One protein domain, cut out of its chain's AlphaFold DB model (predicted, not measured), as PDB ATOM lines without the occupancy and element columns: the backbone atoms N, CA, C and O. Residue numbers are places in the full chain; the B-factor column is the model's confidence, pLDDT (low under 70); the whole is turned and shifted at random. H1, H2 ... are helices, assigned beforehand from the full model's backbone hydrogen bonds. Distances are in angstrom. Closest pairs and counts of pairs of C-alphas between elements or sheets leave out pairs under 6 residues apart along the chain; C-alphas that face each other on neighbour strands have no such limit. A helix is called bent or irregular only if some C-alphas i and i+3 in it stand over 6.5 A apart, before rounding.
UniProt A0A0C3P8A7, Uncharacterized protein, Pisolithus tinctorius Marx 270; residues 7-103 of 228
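AT A GLANCE: This is residues 7 to 103 of the 228 residues of an uncharacterized protein of Pisolithus tinctorius Marx 270 (UniProt A0A0C3P8A7). A compact head of short, crossed helices, H1 to H4, has one long helix, H5, whose first part packs on H1 and H2 before residues 86 to 103 stick out as an arm. In the head, H3 crosses H1, and H4 packs on H3. The printed part has 97 residues with five named helices, H1 to H5 in order, and no named strand: all helix. The whole is loose, with a radius of gyration of the C-alphas of 16.0 A, and spans 55 by 25 by 23 A, the arm making the length.

HOW THE PARTS SIT: H1, residues 7 to 19, and H2, residues 21 to 29, only just touch, with 3 pairs of C-alphas within 8 A, and only at the corner; the closest C-alphas are those of Ser 18 and Met 24, 6.5 A apart. H3, residues 34 to 46, touches residues 12 to 17 of H1 at a steep tilt of 49 degrees, opposite ways, closest at the C-alphas of Cys 16 and Ala 43, 5.3 A. H2 and H3 are a helical hairpin. H4, residues 56 to 65, touches H3, the C-alphas of Asp 37 and Leu 56 being closest at 5.5 A. H5, residues 72 to 102, touches H2 with residues 74 to 81, closest at the C-alphas of Leu 27 and Ala 77, 6.0 A. It touches H1 at Ser 18 and Leu 74, their closest C-alphas, 5.2 A. H4 and H5 are apart. Every O i to N i+4 pair is within hydrogen-bond range in H1, H2, H4 and H5, and 7 of 9 in H3.

IN THESE COORDINATES: H1 begins at C-alpha 7 (47.073, -23.852, -0.068) and is 18.6 A long. H3, 19.6 A, is only just irregular: C-alphas 35 and 38 are 6.7 A apart. H5, 44.5 A, ends at C-alpha 102 (29.072, -66.327, -27.282).

THE WHOLE: The C-alphas farthest apart, of Asp 8 and Leu 103, are 55.9 A apart. The printed part has no cut and no long link. Residues 7, 50 to 52, 96 and 98 to 103 are under 70 in pLDDT.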
ATOM      1  N   ASN A   7      46.885 -22.551  -0.735       65.25
ATOM      2  CA  ASN A   7      47.073 -23.852  -0.068       65.25
ATOM      3  C   ASN A   7      46.043 -24.083   1.046       65.25
ATOM      4  O   ASN A   7      45.398 -25.123   1.056       65.25
ATOM      5  N   ASP A   8      45.854 -23.093   1.919       75.06
ATOM      6  CA  ASP A   8      44.935 -23.201   3.060       75.06
ATOM      7  C   ASP A   8      43.484 -23.366   2.580       75.06
ATOM      8  O   ASP A   8      42.748 -24.200   3.086       75.06
ATOM      9  N   LYS A   9      43.116 -22.685   1.487       84.12
ATOM     10  CA  LYS A   9      41.795 -22.824   0.855       84.12
ATOM     11  C   LYS A   9      41.515 -24.240   0.354       84.12
ATOM     12  O   LYS A   9      40.383 -24.699   0.426       84.12
ATOM     13  N   MET A  10      42.524 -24.932  -0.175       87.50
ATOM     14  CA  MET A  10      42.368 -26.314  -0.641       87.50
ATOM     15  C   MET A  10      42.202 -27.291   0.521       87.50
ATOM     16  O   MET A  10      41.363 -28.188   0.450       87.50
ATOM     17  N   GLU A  11      42.979 -27.107   1.590       90.00
ATOM     18  CA  GLU A  11      42.849 -27.901   2.815       90.00
ATOM     19  C   GLU A  11      41.467 -27.686   3.453       90.00
ATOM     20  O   GLU A  11      40.782 -28.664   3.756       90.00
ATOM     21  N   ASP A  12      41.005 -26.435   3.541       90.19
ATOM     22  CA  ASP A  12      39.678 -26.076   4.051       90.19
ATOM     23  C   ASP A  12      38.553 -26.657   3.181       90.19
ATOM     24  O   ASP A  12      37.602 -27.242   3.699       90.19
ATOM     25  N   PHE A  13      38.673 -26.578   1.853       92.00
ATOM     26  CA  PHE A  13      37.696 -27.144   0.920       92.00
ATOM     27  C   PHE A  13      37.530 -28.655   1.097       92.00
ATOM     28  O   PHE A  13      36.410 -29.159   1.232       92.00
ATOM     29  N   PHE A  14      38.642 -29.393   1.142       93.62
ATOM     30  CA  PHE A  14      38.593 -30.834   1.362       93.62
ATOM     31  C   PHE A  14      38.162 -31.196   2.786       93.62
ATOM     32  O   PHE A  14      37.504 -32.221   2.972       93.62
ATOM     33  N   ALA A  15      38.479 -30.371   3.786       92.56
ATOM     34  CA  ALA A  15      37.973 -30.542   5.144       92.56
ATOM     35  C   ALA A  15      36.446 -30.380   5.206       92.56
ATOM     36  O   ALA A  15      35.776 -31.234   5.789       92.56
ATOM     37  N   CYS A  16      35.888 -29.362   4.542       92.19
ATOM     38  CA  CYS A  16      34.444 -29.157   4.420       92.19
ATOM     39  C   CYS A  16      33.756 -30.354   3.748       92.19
ATOM     40  O   CYS A  16      32.787 -30.882   4.290       92.19
ATOM     41  N   LEU A  17      34.290 -30.848   2.626       92.69
ATOM     42  CA  LEU A  17      33.748 -32.039   1.955       92.69
ATOM     43  C   LEU A  17      33.877 -33.314   2.791       92.69
ATOM     44  O   LEU A  17      32.990 -34.163   2.758       92.69
ATOM     45  N   SER A  18      34.958 -33.455   3.559       94.19
ATOM     46  CA  SER A  18      35.134 -34.588   4.471       94.19
ATOM     47  C   SER A  18      34.150 -34.556   5.645       94.19
ATOM     48  O   SER A  18      33.860 -35.609   6.213       94.19
ATOM     49  N   ALA A  19      33.678 -33.370   6.035       93.00
ATOM     50  CA  ALA A  19      32.684 -33.181   7.087       93.00
ATOM     51  C   ALA A  19      31.237 -33.273   6.568       93.00
ATOM     52  O   ALA A  19      30.321 -33.483   7.364       93.00
ATOM     53  N   ASP A  20      31.020 -33.140   5.256       93.44
ATOM     54  CA  ASP A  20      29.702 -33.270   4.641       93.44
ATOM     55  C   ASP A  20      29.247 -34.739   4.620       93.44
ATOM     56  O   ASP A  20      29.747 -35.591   3.876       93.44
ATOM     57  N   THR A  21      28.256 -35.041   5.457       92.19
ATOM     58  CA  THR A  21      27.728 -36.397   5.622       92.19
ATOM     59  C   THR A  21      27.083 -36.933   4.346       92.19
ATOM     60  O   THR A  21      27.162 -38.136   4.093       92.19
ATOM     61  N   ALA A  22      26.436 -36.082   3.545       92.50
ATOM     62  CA  ALA A  22      25.736 -36.504   2.335       92.50
ATOM     63  C   ALA A  22      26.735 -36.887   1.237       92.50
ATOM     64  O   ALA A  22      26.604 -37.947   0.620       92.50
ATOM     65  N   PHE A  23      27.775 -36.076   1.057       93.75
ATOM     66  CA  PHE A  23      28.852 -36.329   0.110       93.75
ATOM     67  C   PHE A  23      29.651 -37.582   0.479       93.75
ATOM     68  O   PHE A  23      29.833 -38.479  -0.349       93.75
ATOM     69  N   MET A  24      30.059 -37.700   1.745       95.62
ATOM     70  CA  MET A  24      30.798 -38.868   2.229       95.62
ATOM     71  C   MET A  24      29.967 -40.153   2.162       95.62
ATOM     72  O   MET A  24      30.492 -41.197   1.769       95.62
ATOM     73  N   SER A  25      28.668 -40.087   2.474       93.50
ATOM     74  CA  SER A  25      27.769 -41.239   2.333       93.50
ATOM     75  C   SER A  25      27.612 -41.651   0.871       93.50
ATOM     76  O   SER A  25      27.631 -42.842   0.578       93.50
ATOM     77  N   ALA A  26      27.514 -40.694  -0.060       93.00
ATOM     78  CA  ALA A  26      27.433 -40.989  -1.490       93.00
ATOM     79  C   ALA A  26      28.717 -41.654  -2.018       93.00
ATOM     80  O   ALA A  26      28.641 -42.614  -2.789       93.00
ATOM     81  N   LEU A  27      29.894 -41.200  -1.568       93.56
ATOM     82  CA  LEU A  27      31.178 -41.838  -1.885       93.56
ATOM     83  C   LEU A  27      31.233 -43.282  -1.379       93.56
ATOM     84  O   LEU A  27      31.592 -44.186  -2.129       93.56
ATOM     85  N   GLN A  28      30.842 -43.509  -0.125       93.12
ATOM     86  CA  GLN A  28      30.875 -44.835   0.500       93.12
ATOM     87  C   GLN A  28      29.826 -45.795  -0.073       93.12
ATOM     88  O   GLN A  28      30.088 -46.992  -0.196       93.12
ATOM     89  N   ALA A  29      28.655 -45.278  -0.446       92.38
ATOM     90  CA  ALA A  29      27.583 -46.042  -1.075       92.38
ATOM     91  C   ALA A  29      27.791 -46.251  -2.585       92.38
ATOM     92  O   ALA A  29      27.014 -46.970  -3.209       92.38
ATOM     93  N   ASN A  30      28.831 -45.654  -3.177       91.62
ATOM     94  CA  ASN A  30      29.097 -45.652  -4.616       91.62
ATOM     95  C   ASN A  30      27.974 -45.033  -5.472       91.62
ATOM     96  O   ASN A  30      27.770 -45.427  -6.618       91.62
ATOM     97  N   THR A  31      27.268 -44.034  -4.939       92.12
ATOM     98  CA  THR A  31      26.118 -43.373  -5.586       92.12
ATOM     99  C   THR A  31      26.398 -41.928  -6.009       92.12
ATOM    100  O   THR A  31      25.470 -41.182  -6.318       92.12
ATOM    101  N   VAL A  32      27.669 -41.514  -6.035       90.31
ATOM    102  CA  VAL A  32      28.069 -40.154  -6.431       90.31
ATOM    103  C   VAL A  32      27.606 -39.830  -7.855       90.31
ATOM    104  O   VAL A  32      27.891 -40.572  -8.797       90.31
ATOM    105  N   SER A  33      26.927 -38.696  -7.998       89.25
ATOM    106  CA  SER A  33      26.333 -38.177  -9.230       89.25
ATOM    107  C   SER A  33      26.342 -36.640  -9.226       89.25
ATOM    108  O   SER A  33      26.775 -36.018  -8.260       89.25
ATOM    109  N   VAL A  34      25.802 -36.013 -10.274       86.38
ATOM    110  CA  VAL A  34      25.616 -34.546 -10.349       86.38
ATOM    111  C   VAL A  34      24.784 -33.969  -9.192       86.38
ATOM    112  O   VAL A  34      24.856 -32.783  -8.901       86.38
ATOM    113  N   GLN A  35      24.024 -34.794  -8.462       87.44
ATOM    114  CA  GLN A  35      23.303 -34.345  -7.263       87.44
ATOM    115  C   GLN A  35      24.247 -33.865  -6.148       87.44
ATOM    116  O   GLN A  35      23.835 -33.095  -5.284       87.44
ATOM    117  N   GLN A  36      25.511 -34.295  -6.171       90.75
ATOM    118  CA  GLN A  36      26.537 -33.882  -5.216       90.75
ATOM    119  C   GLN A  36      27.192 -32.535  -5.571       90.75
ATOM    120  O   GLN A  36      27.955 -32.017  -4.755       90.75
ATOM    121  N   ASP A  37      26.859 -31.926  -6.715       90.19
ATOM    122  CA  ASP A  37      27.362 -30.598  -7.099       90.19
ATOM    123  C   ASP A  37      27.005 -29.531  -6.053       90.19
ATOM    124  O   ASP A  37      27.792 -28.628  -5.790       90.19
ATOM    125  N   GLN A  38      25.853 -29.663  -5.384       89.31
ATOM    126  CA  GLN A  38      25.452 -28.743  -4.313       89.31
ATOM    127  C   GLN A  38      26.389 -28.819  -3.100       89.31
ATOM    128  O   GLN A  38      26.803 -27.782  -2.591       89.31
ATOM    129  N   CYS A  39      26.779 -30.023  -2.669       90.19
ATOM    130  CA  CYS A  39      27.743 -30.204  -1.577       90.19
ATOM    131  C   CYS A  39      29.106 -29.593  -1.935       90.19
ATOM    132  O   CYS A  39      29.743 -28.944  -1.104       90.19
ATOM    133  N   ILE A  40      29.534 -29.763  -3.188       90.38
ATOM    134  CA  ILE A  40      30.802 -29.239  -3.705       90.38
ATOM    135  C   ILE A  40      30.778 -27.713  -3.772       90.38
ATOM    136  O   ILE A  40      31.712 -27.071  -3.291       90.38
ATOM    137  N   ALA A  41      29.701 -27.124  -4.287       88.88
ATOM    138  CA  ALA A  41      29.524 -25.678  -4.309       88.88
ATOM    139  C   ALA A  41      29.513 -25.088  -2.889       88.88
ATOM    140  O   ALA A  41      30.244 -24.134  -2.622       88.88
ATOM    141  N   CYS A  42      28.775 -25.690  -1.948       88.69
ATOM    142  CA  CYS A  42      28.748 -25.235  -0.556       88.69
ATOM    143  C   CYS A  42      30.128 -25.313   0.115       88.69
ATOM    144  O   CYS A  42      30.520 -24.387   0.827       88.69
ATOM    145  N   ALA A  43      30.894 -26.383  -0.117       89.94
ATOM    146  CA  ALA A  43      32.255 -26.494   0.403       89.94
ATOM    147  C   ALA A  43      33.200 -25.449  -0.217       89.94
ATOM    148  O   ALA A  43      34.039 -24.880   0.481       89.94
ATOM    149  N   ALA A  44      33.045 -25.159  -1.511       88.44
ATOM    150  CA  ALA A  44      33.826 -24.143  -2.216       88.44
ATOM    151  C   ALA A  44      33.565 -22.734  -1.667       88.44
ATOM    152  O   ALA A  44      34.505 -21.963  -1.454       88.44
ATOM    153  N   GLU A  45      32.298 -22.412  -1.391       87.44
ATOM    154  CA  GLU A  45      31.894 -21.153  -0.759       87.44
ATOM    155  C   GLU A  45      32.498 -21.010   0.642       87.44
ATOM    156  O   GLU A  45      33.071 -19.967   0.964       87.44
ATOM    157  N   GLN A  46      32.434 -22.067   1.460       86.38
ATOM    158  CA  GLN A  46      33.010 -22.069   2.811       86.38
ATOM    159  C   GLN A  46      34.531 -21.876   2.796       86.38
ATOM    160  O   GLN A  46      35.064 -21.122   3.609       86.38
ATOM    161  N   ALA A  47      35.216 -22.477   1.823       86.50
ATOM    162  CA  ALA A  47      36.651 -22.316   1.602       86.50
ATOM    163  C   ALA A  47      37.032 -21.023   0.846       86.50
ATOM    164  O   ALA A  47      38.200 -20.806   0.512       86.50
ATOM    165  N   GLN A  48      36.060 -20.142   0.573       84.38
ATOM    166  CA  GLN A  48      36.258 -18.849  -0.090       84.38
ATOM    167  C   GLN A  48      36.925 -18.970  -1.472       84.38
ATOM    168  O   GLN A  48      37.818 -18.177  -1.831       84.38
ATOM    169  N   PHE A  49      36.511 -19.967  -2.256       78.94
ATOM    170  CA  PHE A  49      36.838 -20.031  -3.676       78.94
ATOM    171  C   PHE A  49      36.155 -18.871  -4.401       78.94
ATOM    172  O   PHE A  49      34.968 -18.613  -4.238       78.94
ATOM    173  N   THR A  50      36.921 -18.135  -5.205       67.38
ATOM    174  CA  THR A  50      36.422 -16.970  -5.955       67.38
ATOM    175  C   THR A  50      35.775 -17.357  -7.287       67.38
ATOM    176  O   THR A  50      35.407 -16.482  -8.066       67.38
ATOM    177  N   THR A  51      35.717 -18.653  -7.594       60.50
ATOM    178  CA  THR A  51      35.302 -19.193  -8.891       60.50
ATOM    179  C   THR A  51      33.847 -19.647  -8.854       60.50
ATOM    180  O   THR A  51      33.336 -20.046  -7.812       60.50
ATOM    181  N   THR A  52      33.191 -19.555 -10.010       64.50
ATOM    182  CA  THR A  52      31.839 -20.046 -10.310       64.50
ATOM    183  C   THR A  52      31.622 -21.483  -9.827       64.50
ATOM    184  O   THR A  52      32.578 -22.251  -9.780       64.50
ATOM    185  N   ALA A  53      30.365 -21.815  -9.496       76.06
ATOM    186  CA  ALA A  53      29.903 -23.091  -8.939       76.06
ATOM    187  C   ALA A  53      30.732 -24.302  -9.407       76.06
ATOM    188  O   ALA A  53      30.597 -24.741 -10.548       76.06
ATOM    189  N   LEU A  54      31.596 -24.803  -8.515       84.81
ATOM    190  CA  LEU A  54      32.405 -25.989  -8.772       84.81
ATOM    191  C   LEU A  54      31.493 -27.199  -8.967       84.81
ATOM    192  O   LEU A  54      30.575 -27.433  -8.179       84.81
ATOM    193  N   THR A  55      31.779 -27.970 -10.007       89.25
ATOM    194  CA  THR A  55      31.060 -29.198 -10.339       89.25
ATOM    195  C   THR A  55      31.773 -30.427  -9.779       89.25
ATOM    196  O   THR A  55      32.927 -30.379  -9.339       89.25
ATOM    197  N   LEU A  56      31.104 -31.575  -9.846       89.50
ATOM    198  CA  LEU A  56      31.702 -32.872  -9.562       89.50
ATOM    199  C   LEU A  56      32.935 -33.163 -10.429       89.50
ATOM    200  O   LEU A  56      33.884 -33.781  -9.944       89.50
ATOM    201  N   GLU A  57      32.948 -32.723 -11.687       88.88
ATOM    202  CA  GLU A  57      34.110 -32.875 -12.567       88.88
ATOM    203  C   GLU A  57      35.298 -32.053 -12.059       88.88
ATOM    204  O   GLU A  57      36.397 -32.594 -11.899       88.88
ATOM    205  N   ASP A  58      35.054 -30.795 -11.684       89.00
ATOM    206  CA  ASP A  58      36.077 -29.934 -11.087       89.00
ATOM    207  C   ASP A  58      36.635 -30.551  -9.802       89.00
ATOM    208  O   ASP A  58      37.849 -30.590  -9.614       89.00
ATOM    209  N   PHE A  59      35.779 -31.109  -8.942       90.94
ATOM    210  CA  PHE A  59      36.226 -31.810  -7.738       90.94
ATOM    211  C   PHE A  59      37.207 -32.944  -8.058       90.94
ATOM    212  O   PHE A  59      38.259 -33.028  -7.421       90.94
ATOM    213  N   TRP A  60      36.911 -33.801  -9.043       92.25
ATOM    214  CA  TRP A  60      37.818 -34.894  -9.404       92.25
ATOM    215  C   TRP A  60      39.168 -34.378  -9.896       92.25
ATOM    216  O   TRP A  60      40.207 -34.933  -9.526       92.25
ATOM    217  N   HIS A  61      39.160 -33.307 -10.691       89.19
ATOM    218  CA  HIS A  61      40.382 -32.656 -11.151       89.19
ATOM    219  C   HIS A  61      41.186 -32.064  -9.991       89.19
ATOM    220  O   HIS A  61      42.382 -32.336  -9.869       89.19
ATOM    221  N   LEU A  62      40.539 -31.308  -9.104       89.38
ATOM    222  CA  LEU A  62      41.191 -30.690  -7.950       89.38
ATOM    223  C   LEU A  62      41.756 -31.757  -7.005       89.38
ATOM    224  O   LEU A  62      42.909 -31.658  -6.589       89.38
ATOM    225  N   PHE A  63      40.998 -32.817  -6.726       90.62
ATOM    226  CA  PHE A  63      41.449 -33.917  -5.876       90.62
ATOM    227  C   PHE A  63      42.669 -34.644  -6.464       90.62
ATOM    228  O   PHE A  63      43.598 -34.981  -5.729       90.62
ATOM    229  N   ALA A  64      42.712 -34.858  -7.784       89.06
ATOM    230  CA  ALA A  64      43.843 -35.508  -8.449       89.06
ATOM    231  C   ALA A  64      45.140 -34.680  -8.385       89.06
ATOM    232  O   ALA A  64      46.230 -35.246  -8.318       89.06
ATOM    233  N   HIS A  65      45.029 -33.349  -8.394       87.56
ATOM    234  CA  HIS A  65      46.181 -32.445  -8.335       87.56
ATOM    235  C   HIS A  65      46.609 -32.065  -6.910       87.56
ATOM    236  O   HIS A  65      47.735 -31.605  -6.728       87.56
ATOM    237  N   HIS A  66      45.743 -32.275  -5.913       88.19
ATOM    238  CA  HIS A  66      45.952 -31.844  -4.527       88.19
ATOM    239  C   HIS A  66      45.647 -32.949  -3.506       88.19
ATOM    240  O   HIS A  66      45.155 -32.687  -2.410       88.19
ATOM    241  N   THR A  67      45.930 -34.207  -3.853       87.38
ATOM    242  CA  THR A  67      45.633 -35.362  -2.989       87.38
ATOM    243  C   THR A  67      46.349 -35.290  -1.636       87.38
ATOM    244  O   THR A  67      45.831 -35.780  -0.637       87.38
ATOM    245  N   ASP A  68      47.518 -34.645  -1.575       88.00
ATOM    246  CA  ASP A  68      48.286 -34.416  -0.343       88.00
ATOM    247  C   ASP A  68      47.586 -33.474   0.648       88.00
ATOM    248  O   ASP A  68      47.950 -33.442   1.824       88.00
ATOM    249  N   LYS A  69      46.586 -32.719   0.181       88.25
ATOM    250  CA  LYS A  69      45.816 -31.743   0.964       88.25
ATOM    251  C   LYS A  69      44.502 -32.289   1.500       88.25
ATOM    252  O   LYS A  69      43.897 -31.681   2.377       88.25
ATOM    253  N   ALA A  70      44.048 -33.423   0.980       89.75
ATOM    254  CA  ALA A  70      42.787 -34.007   1.389       89.75
ATOM    255  C   ALA A  70      42.930 -34.774   2.718       89.75
ATOM    256  O   ALA A  70      43.878 -35.551   2.889       89.75
ATOM    257  N   PRO A  71      41.973 -34.626   3.658       93.56
ATOM    258  CA  PRO A  71      41.930 -35.442   4.863       93.56
ATOM    259  C   PRO A  71      41.946 -36.938   4.532       93.56
ATOM    260  O   PRO A  71      41.292 -37.383   3.589       93.56
ATOM    261  N   LEU A  72      42.630 -37.737   5.359       91.81
ATOM    262  CA  LEU A  72      42.765 -39.191   5.166       91.81
ATOM    263  C   LEU A  72      41.421 -39.900   4.946       91.81
ATOM    264  O   LEU A  72      41.343 -40.842   4.161       91.81
ATOM    265  N   GLN A  73      40.369 -39.443   5.627       93.00
ATOM    266  CA  GLN A  73      39.025 -39.998   5.499       93.00
ATOM    267  C   GLN A  73      38.446 -39.779   4.094       93.00
ATOM    268  O   GLN A  73      37.969 -40.736   3.479       93.00
ATOM    269  N   LEU A  74      38.524 -38.550   3.576       93.56
ATOM    270  CA  LEU A  74      38.085 -38.217   2.222       93.56
ATOM    271  C   LEU A  74      38.924 -38.967   1.186       93.56
ATOM    272  O   LEU A  74      38.368 -39.599   0.289       93.56
ATOM    273  N   SER A  75      40.248 -38.980   1.350       93.00
ATOM    274  CA  SER A  75      41.147 -39.680   0.431       93.00
ATOM    275  C   SER A  75      40.867 -41.178   0.374       93.00
ATOM    276  O   SER A  75      40.790 -41.758  -0.710       93.00
ATOM    277  N   GLY A  76      40.636 -41.809   1.528       91.81
ATOM    278  CA  GLY A  76      40.237 -43.213   1.599       91.81
ATOM    279  C   GLY A  76      38.920 -43.489   0.870       91.81
ATOM    280  O   GLY A  76      38.844 -44.438   0.088       91.81
ATOM    281  N   ALA A  77      37.905 -42.644   1.075       93.12
ATOM    282  CA  ALA A  77      36.599 -42.790   0.431       93.12
ATOM    283  C   ALA A  77      36.672 -42.590  -1.093       93.12
ATOM    284  O   ALA A  77      36.128 -43.395  -1.848       93.12
ATOM    285  N   VAL A  78      37.406 -41.574  -1.555       94.38
ATOM    286  CA  VAL A  78      37.626 -41.308  -2.984       94.38
ATOM    287  C   VAL A  78      38.358 -42.467  -3.658       94.38
ATOM    288  O   VAL A  78      37.923 -42.937  -4.710       94.38
ATOM    289  N   HIS A  79      39.436 -42.975  -3.059       93.38
ATOM    290  CA  HIS A  79      40.167 -44.104  -3.634       93.38
ATOM    291  C   HIS A  79      39.330 -45.388  -3.670       93.38
ATOM    292  O   HIS A  79      39.384 -46.117  -4.664       93.38
ATOM    293  N   ALA A  80      38.530 -45.657  -2.632       92.00
ATOM    294  CA  ALA A  80      37.607 -46.789  -2.620       92.00
ATOM    295  C   ALA A  80      36.563 -46.678  -3.744       92.00
ATOM    296  O   ALA A  80      36.389 -47.628  -4.509       92.00
ATOM    297  N   TYR A  81      35.956 -45.498  -3.910       93.56
ATOM    298  CA  TYR A  81      35.005 -45.223  -4.986       93.56
ATOM    299  C   TYR A  81      35.638 -45.386  -6.378       93.56
ATOM    300  O   TYR A  81      35.083 -46.051  -7.254       93.56
ATOM    301  N   GLN A  82      36.834 -44.832  -6.598       91.88
ATOM    302  CA  GLN A  82      37.542 -44.952  -7.877       91.88
ATOM    303  C   GLN A  82      37.898 -46.406  -8.206       91.88
ATOM    304  O   GLN A  82      37.768 -46.829  -9.361       91.88
ATOM    305  N   LYS A  83      38.318 -47.179  -7.197       92.00
ATOM    306  CA  LYS A  83      38.579 -48.613  -7.336       92.00
ATOM    307  C   LYS A  83      37.305 -49.360  -7.728       92.00
ATOM    308  O   LYS A  83      37.326 -50.063  -8.736       92.00
ATOM    309  N   TRP A  84      36.201 -49.139  -7.013       92.56
ATOM    310  CA  TRP A  84      34.903 -49.729  -7.342       92.56
ATOM    311  C   TRP A  84      34.460 -49.369  -8.766       92.56
ATOM    312  O   TRP A  84      34.137 -50.253  -9.553       92.56
ATOM    313  N   LYS A  85      34.549 -48.093  -9.160       90.44
ATOM    314  CA  LYS A  85      34.172 -47.622 -10.505       90.44
ATOM    315  C   LYS A  85      35.010 -48.274 -11.609       90.44
ATOM    316  O   LYS A  85      34.537 -48.457 -12.731       90.44
ATOM    317  N   LYS A  86      36.280 -48.583 -11.331       90.06
ATOM    318  CA  LYS A  86      37.152 -49.318 -12.257       90.06
ATOM    319  C   LYS A  86      36.761 -50.793 -12.331       90.06
ATOM    320  O   LYS A  86      36.652 -51.327 -13.428       90.06
ATOM    321  N   GLU A  87      36.550 -51.438 -11.190       90.25
ATOM    322  CA  GLU A  87      36.147 -52.847 -11.114       90.25
ATOM    323  C   GLU A  87      34.786 -53.084 -11.774       90.25
ATOM    324  O   GLU A  87      34.654 -54.017 -12.561       90.25
ATOM    325  N   HIS A  88      33.819 -52.197 -11.541       86.06
ATOM    326  CA  HIS A  88      32.494 -52.266 -12.146       86.06
ATOM    327  C   HIS A  88      32.557 -52.124 -13.670       86.06
ATOM    328  O   HIS A  88      32.084 -53.007 -14.378       86.06
ATOM    329  N   ARG A  89      33.253 -51.100 -14.187       82.12
ATOM    330  CA  ARG A  89      33.476 -50.954 -15.637       82.12
ATOM    331  C   ARG A  89      34.183 -52.165 -16.235       82.12
ATOM    332  O   ARG A  89      33.817 -52.628 -17.308       82.12
ATOM    333  N   ASN A  90      35.186 -52.711 -15.550       85.06
ATOM    334  CA  ASN A  90      35.875 -53.913 -16.016       85.06
ATOM    335  C   ASN A  90      34.951 -55.137 -16.042       85.06
ATOM    336  O   ASN A  90      35.047 -55.938 -16.969       85.06
ATOM    337  N   ALA A  91      34.065 -55.281 -15.055       79.31
ATOM    338  CA  ALA A  91      33.073 -56.347 -15.016       79.31
ATOM    339  C   ALA A  91      32.053 -56.201 -16.155       79.31
ATOM    340  O   ALA A  91      31.802 -57.177 -16.858       79.31
ATOM    341  N   GLU A  92      31.551 -54.990 -16.409       76.12
ATOM    342  CA  GLU A  92      30.684 -54.693 -17.557       76.12
ATOM    343  C   GLU A  92      31.386 -54.998 -18.885       76.12
ATOM    344  O   GLU A  92      30.838 -55.697 -19.734       76.12
ATOM    345  N   HIS A  93      32.628 -54.540 -19.062       73.88
ATOM    346  CA  HIS A  93      33.424 -54.854 -20.249       73.88
ATOM    347  C   HIS A  93      33.663 -56.357 -20.403       73.88
ATOM    348  O   HIS A  93      33.640 -56.869 -21.520       73.88
ATOM    349  N   SER A  94      33.893 -57.071 -19.301       73.00
ATOM    350  CA  SER A  94      34.054 -58.522 -19.320       73.00
ATOM    351  C   SER A  94      32.757 -59.218 -19.721       73.00
ATOM    352  O   SER A  94      32.805 -60.107 -20.561       73.00
ATOM    353  N   ALA A  95      31.612 -58.802 -19.176       71.31
ATOM    354  CA  ALA A  95      30.304 -59.352 -19.520       71.31
ATOM    355  C   ALA A  95      29.968 -59.110 -20.998       71.31
ATOM    356  O   ALA A  95      29.617 -60.052 -21.705       71.31
ATOM    357  N   LYS A  96      30.193 -57.885 -21.495       67.62
ATOM    358  CA  LYS A  96      30.038 -57.542 -22.918       67.62
ATOM    359  C   LYS A  96      30.947 -58.383 -23.810       67.62
ATOM    360  O   LYS A  96      30.511 -58.865 -24.846       67.62
ATOM    361  N   ARG A  97      32.202 -58.604 -23.404       70.19
ATOM    362  CA  ARG A  97      33.146 -59.438 -24.161       70.19
ATOM    363  C   ARG A  97      32.730 -60.907 -24.176       70.19
ATOM    364  O   ARG A  97      32.860 -61.542 -25.214       70.19
ATOM    365  N   THR A  98      32.259 -61.448 -23.055       68.19
ATOM    366  CA  THR A  98      31.725 -62.815 -22.998       68.19
ATOM    367  C   THR A  98      30.531 -62.955 -23.933       68.19
ATOM    368  O   THR A  98      30.542 -63.839 -24.777       68.19
ATOM    369  N   LEU A  99      29.584 -62.020 -23.876       62.34
ATOM    370  CA  LEU A  99      28.421 -62.010 -24.758       62.34
ATOM    371  C   LEU A  99      28.818 -61.903 -26.239       62.34
ATOM    372  O   LEU A  99      28.330 -62.666 -27.064       62.34
ATOM    373  N   ALA A 100      29.753 -61.012 -26.578       56.94
ATOM    374  CA  ALA A 100      30.281 -60.901 -27.936       56.94
ATOM    375  C   ALA A 100      30.968 -62.198 -28.399       56.94
ATOM    376  O   ALA A 100      30.833 -62.577 -29.559       56.94
ATOM    377  N   ASN A 101      31.670 -62.910 -27.507       62.31
ATOM    378  CA  ASN A 101      32.253 -64.215 -27.828       62.31
ATOM    379  C   ASN A 101      31.172 -65.279 -28.064       62.31
ATOM    380  O   ASN A 101      31.272 -66.019 -29.038       62.31
ATOM    381  N   ASP A 102      30.161 -65.346 -27.196       55.91
ATOM    382  CA  ASP A 102      29.072 -66.327 -27.282       55.91
ATOM    383  C   ASP A 102      28.236 -66.126 -28.556       55.91
ATOM    384  O   ASP A 102      27.750 -67.089 -29.145       55.91
ATOM    385  N   LEU A 103      28.130 -64.879 -29.021       53.16
ATOM    386  CA  LEU A 103      27.482 -64.505 -30.278       53.16
ATOM    387  C   LEU A 103      28.408 -64.605 -31.507       53.16
ATOM    388  O   LEU A 103      27.968 -64.326 -32.620       53.16
TER     389      LEU A 103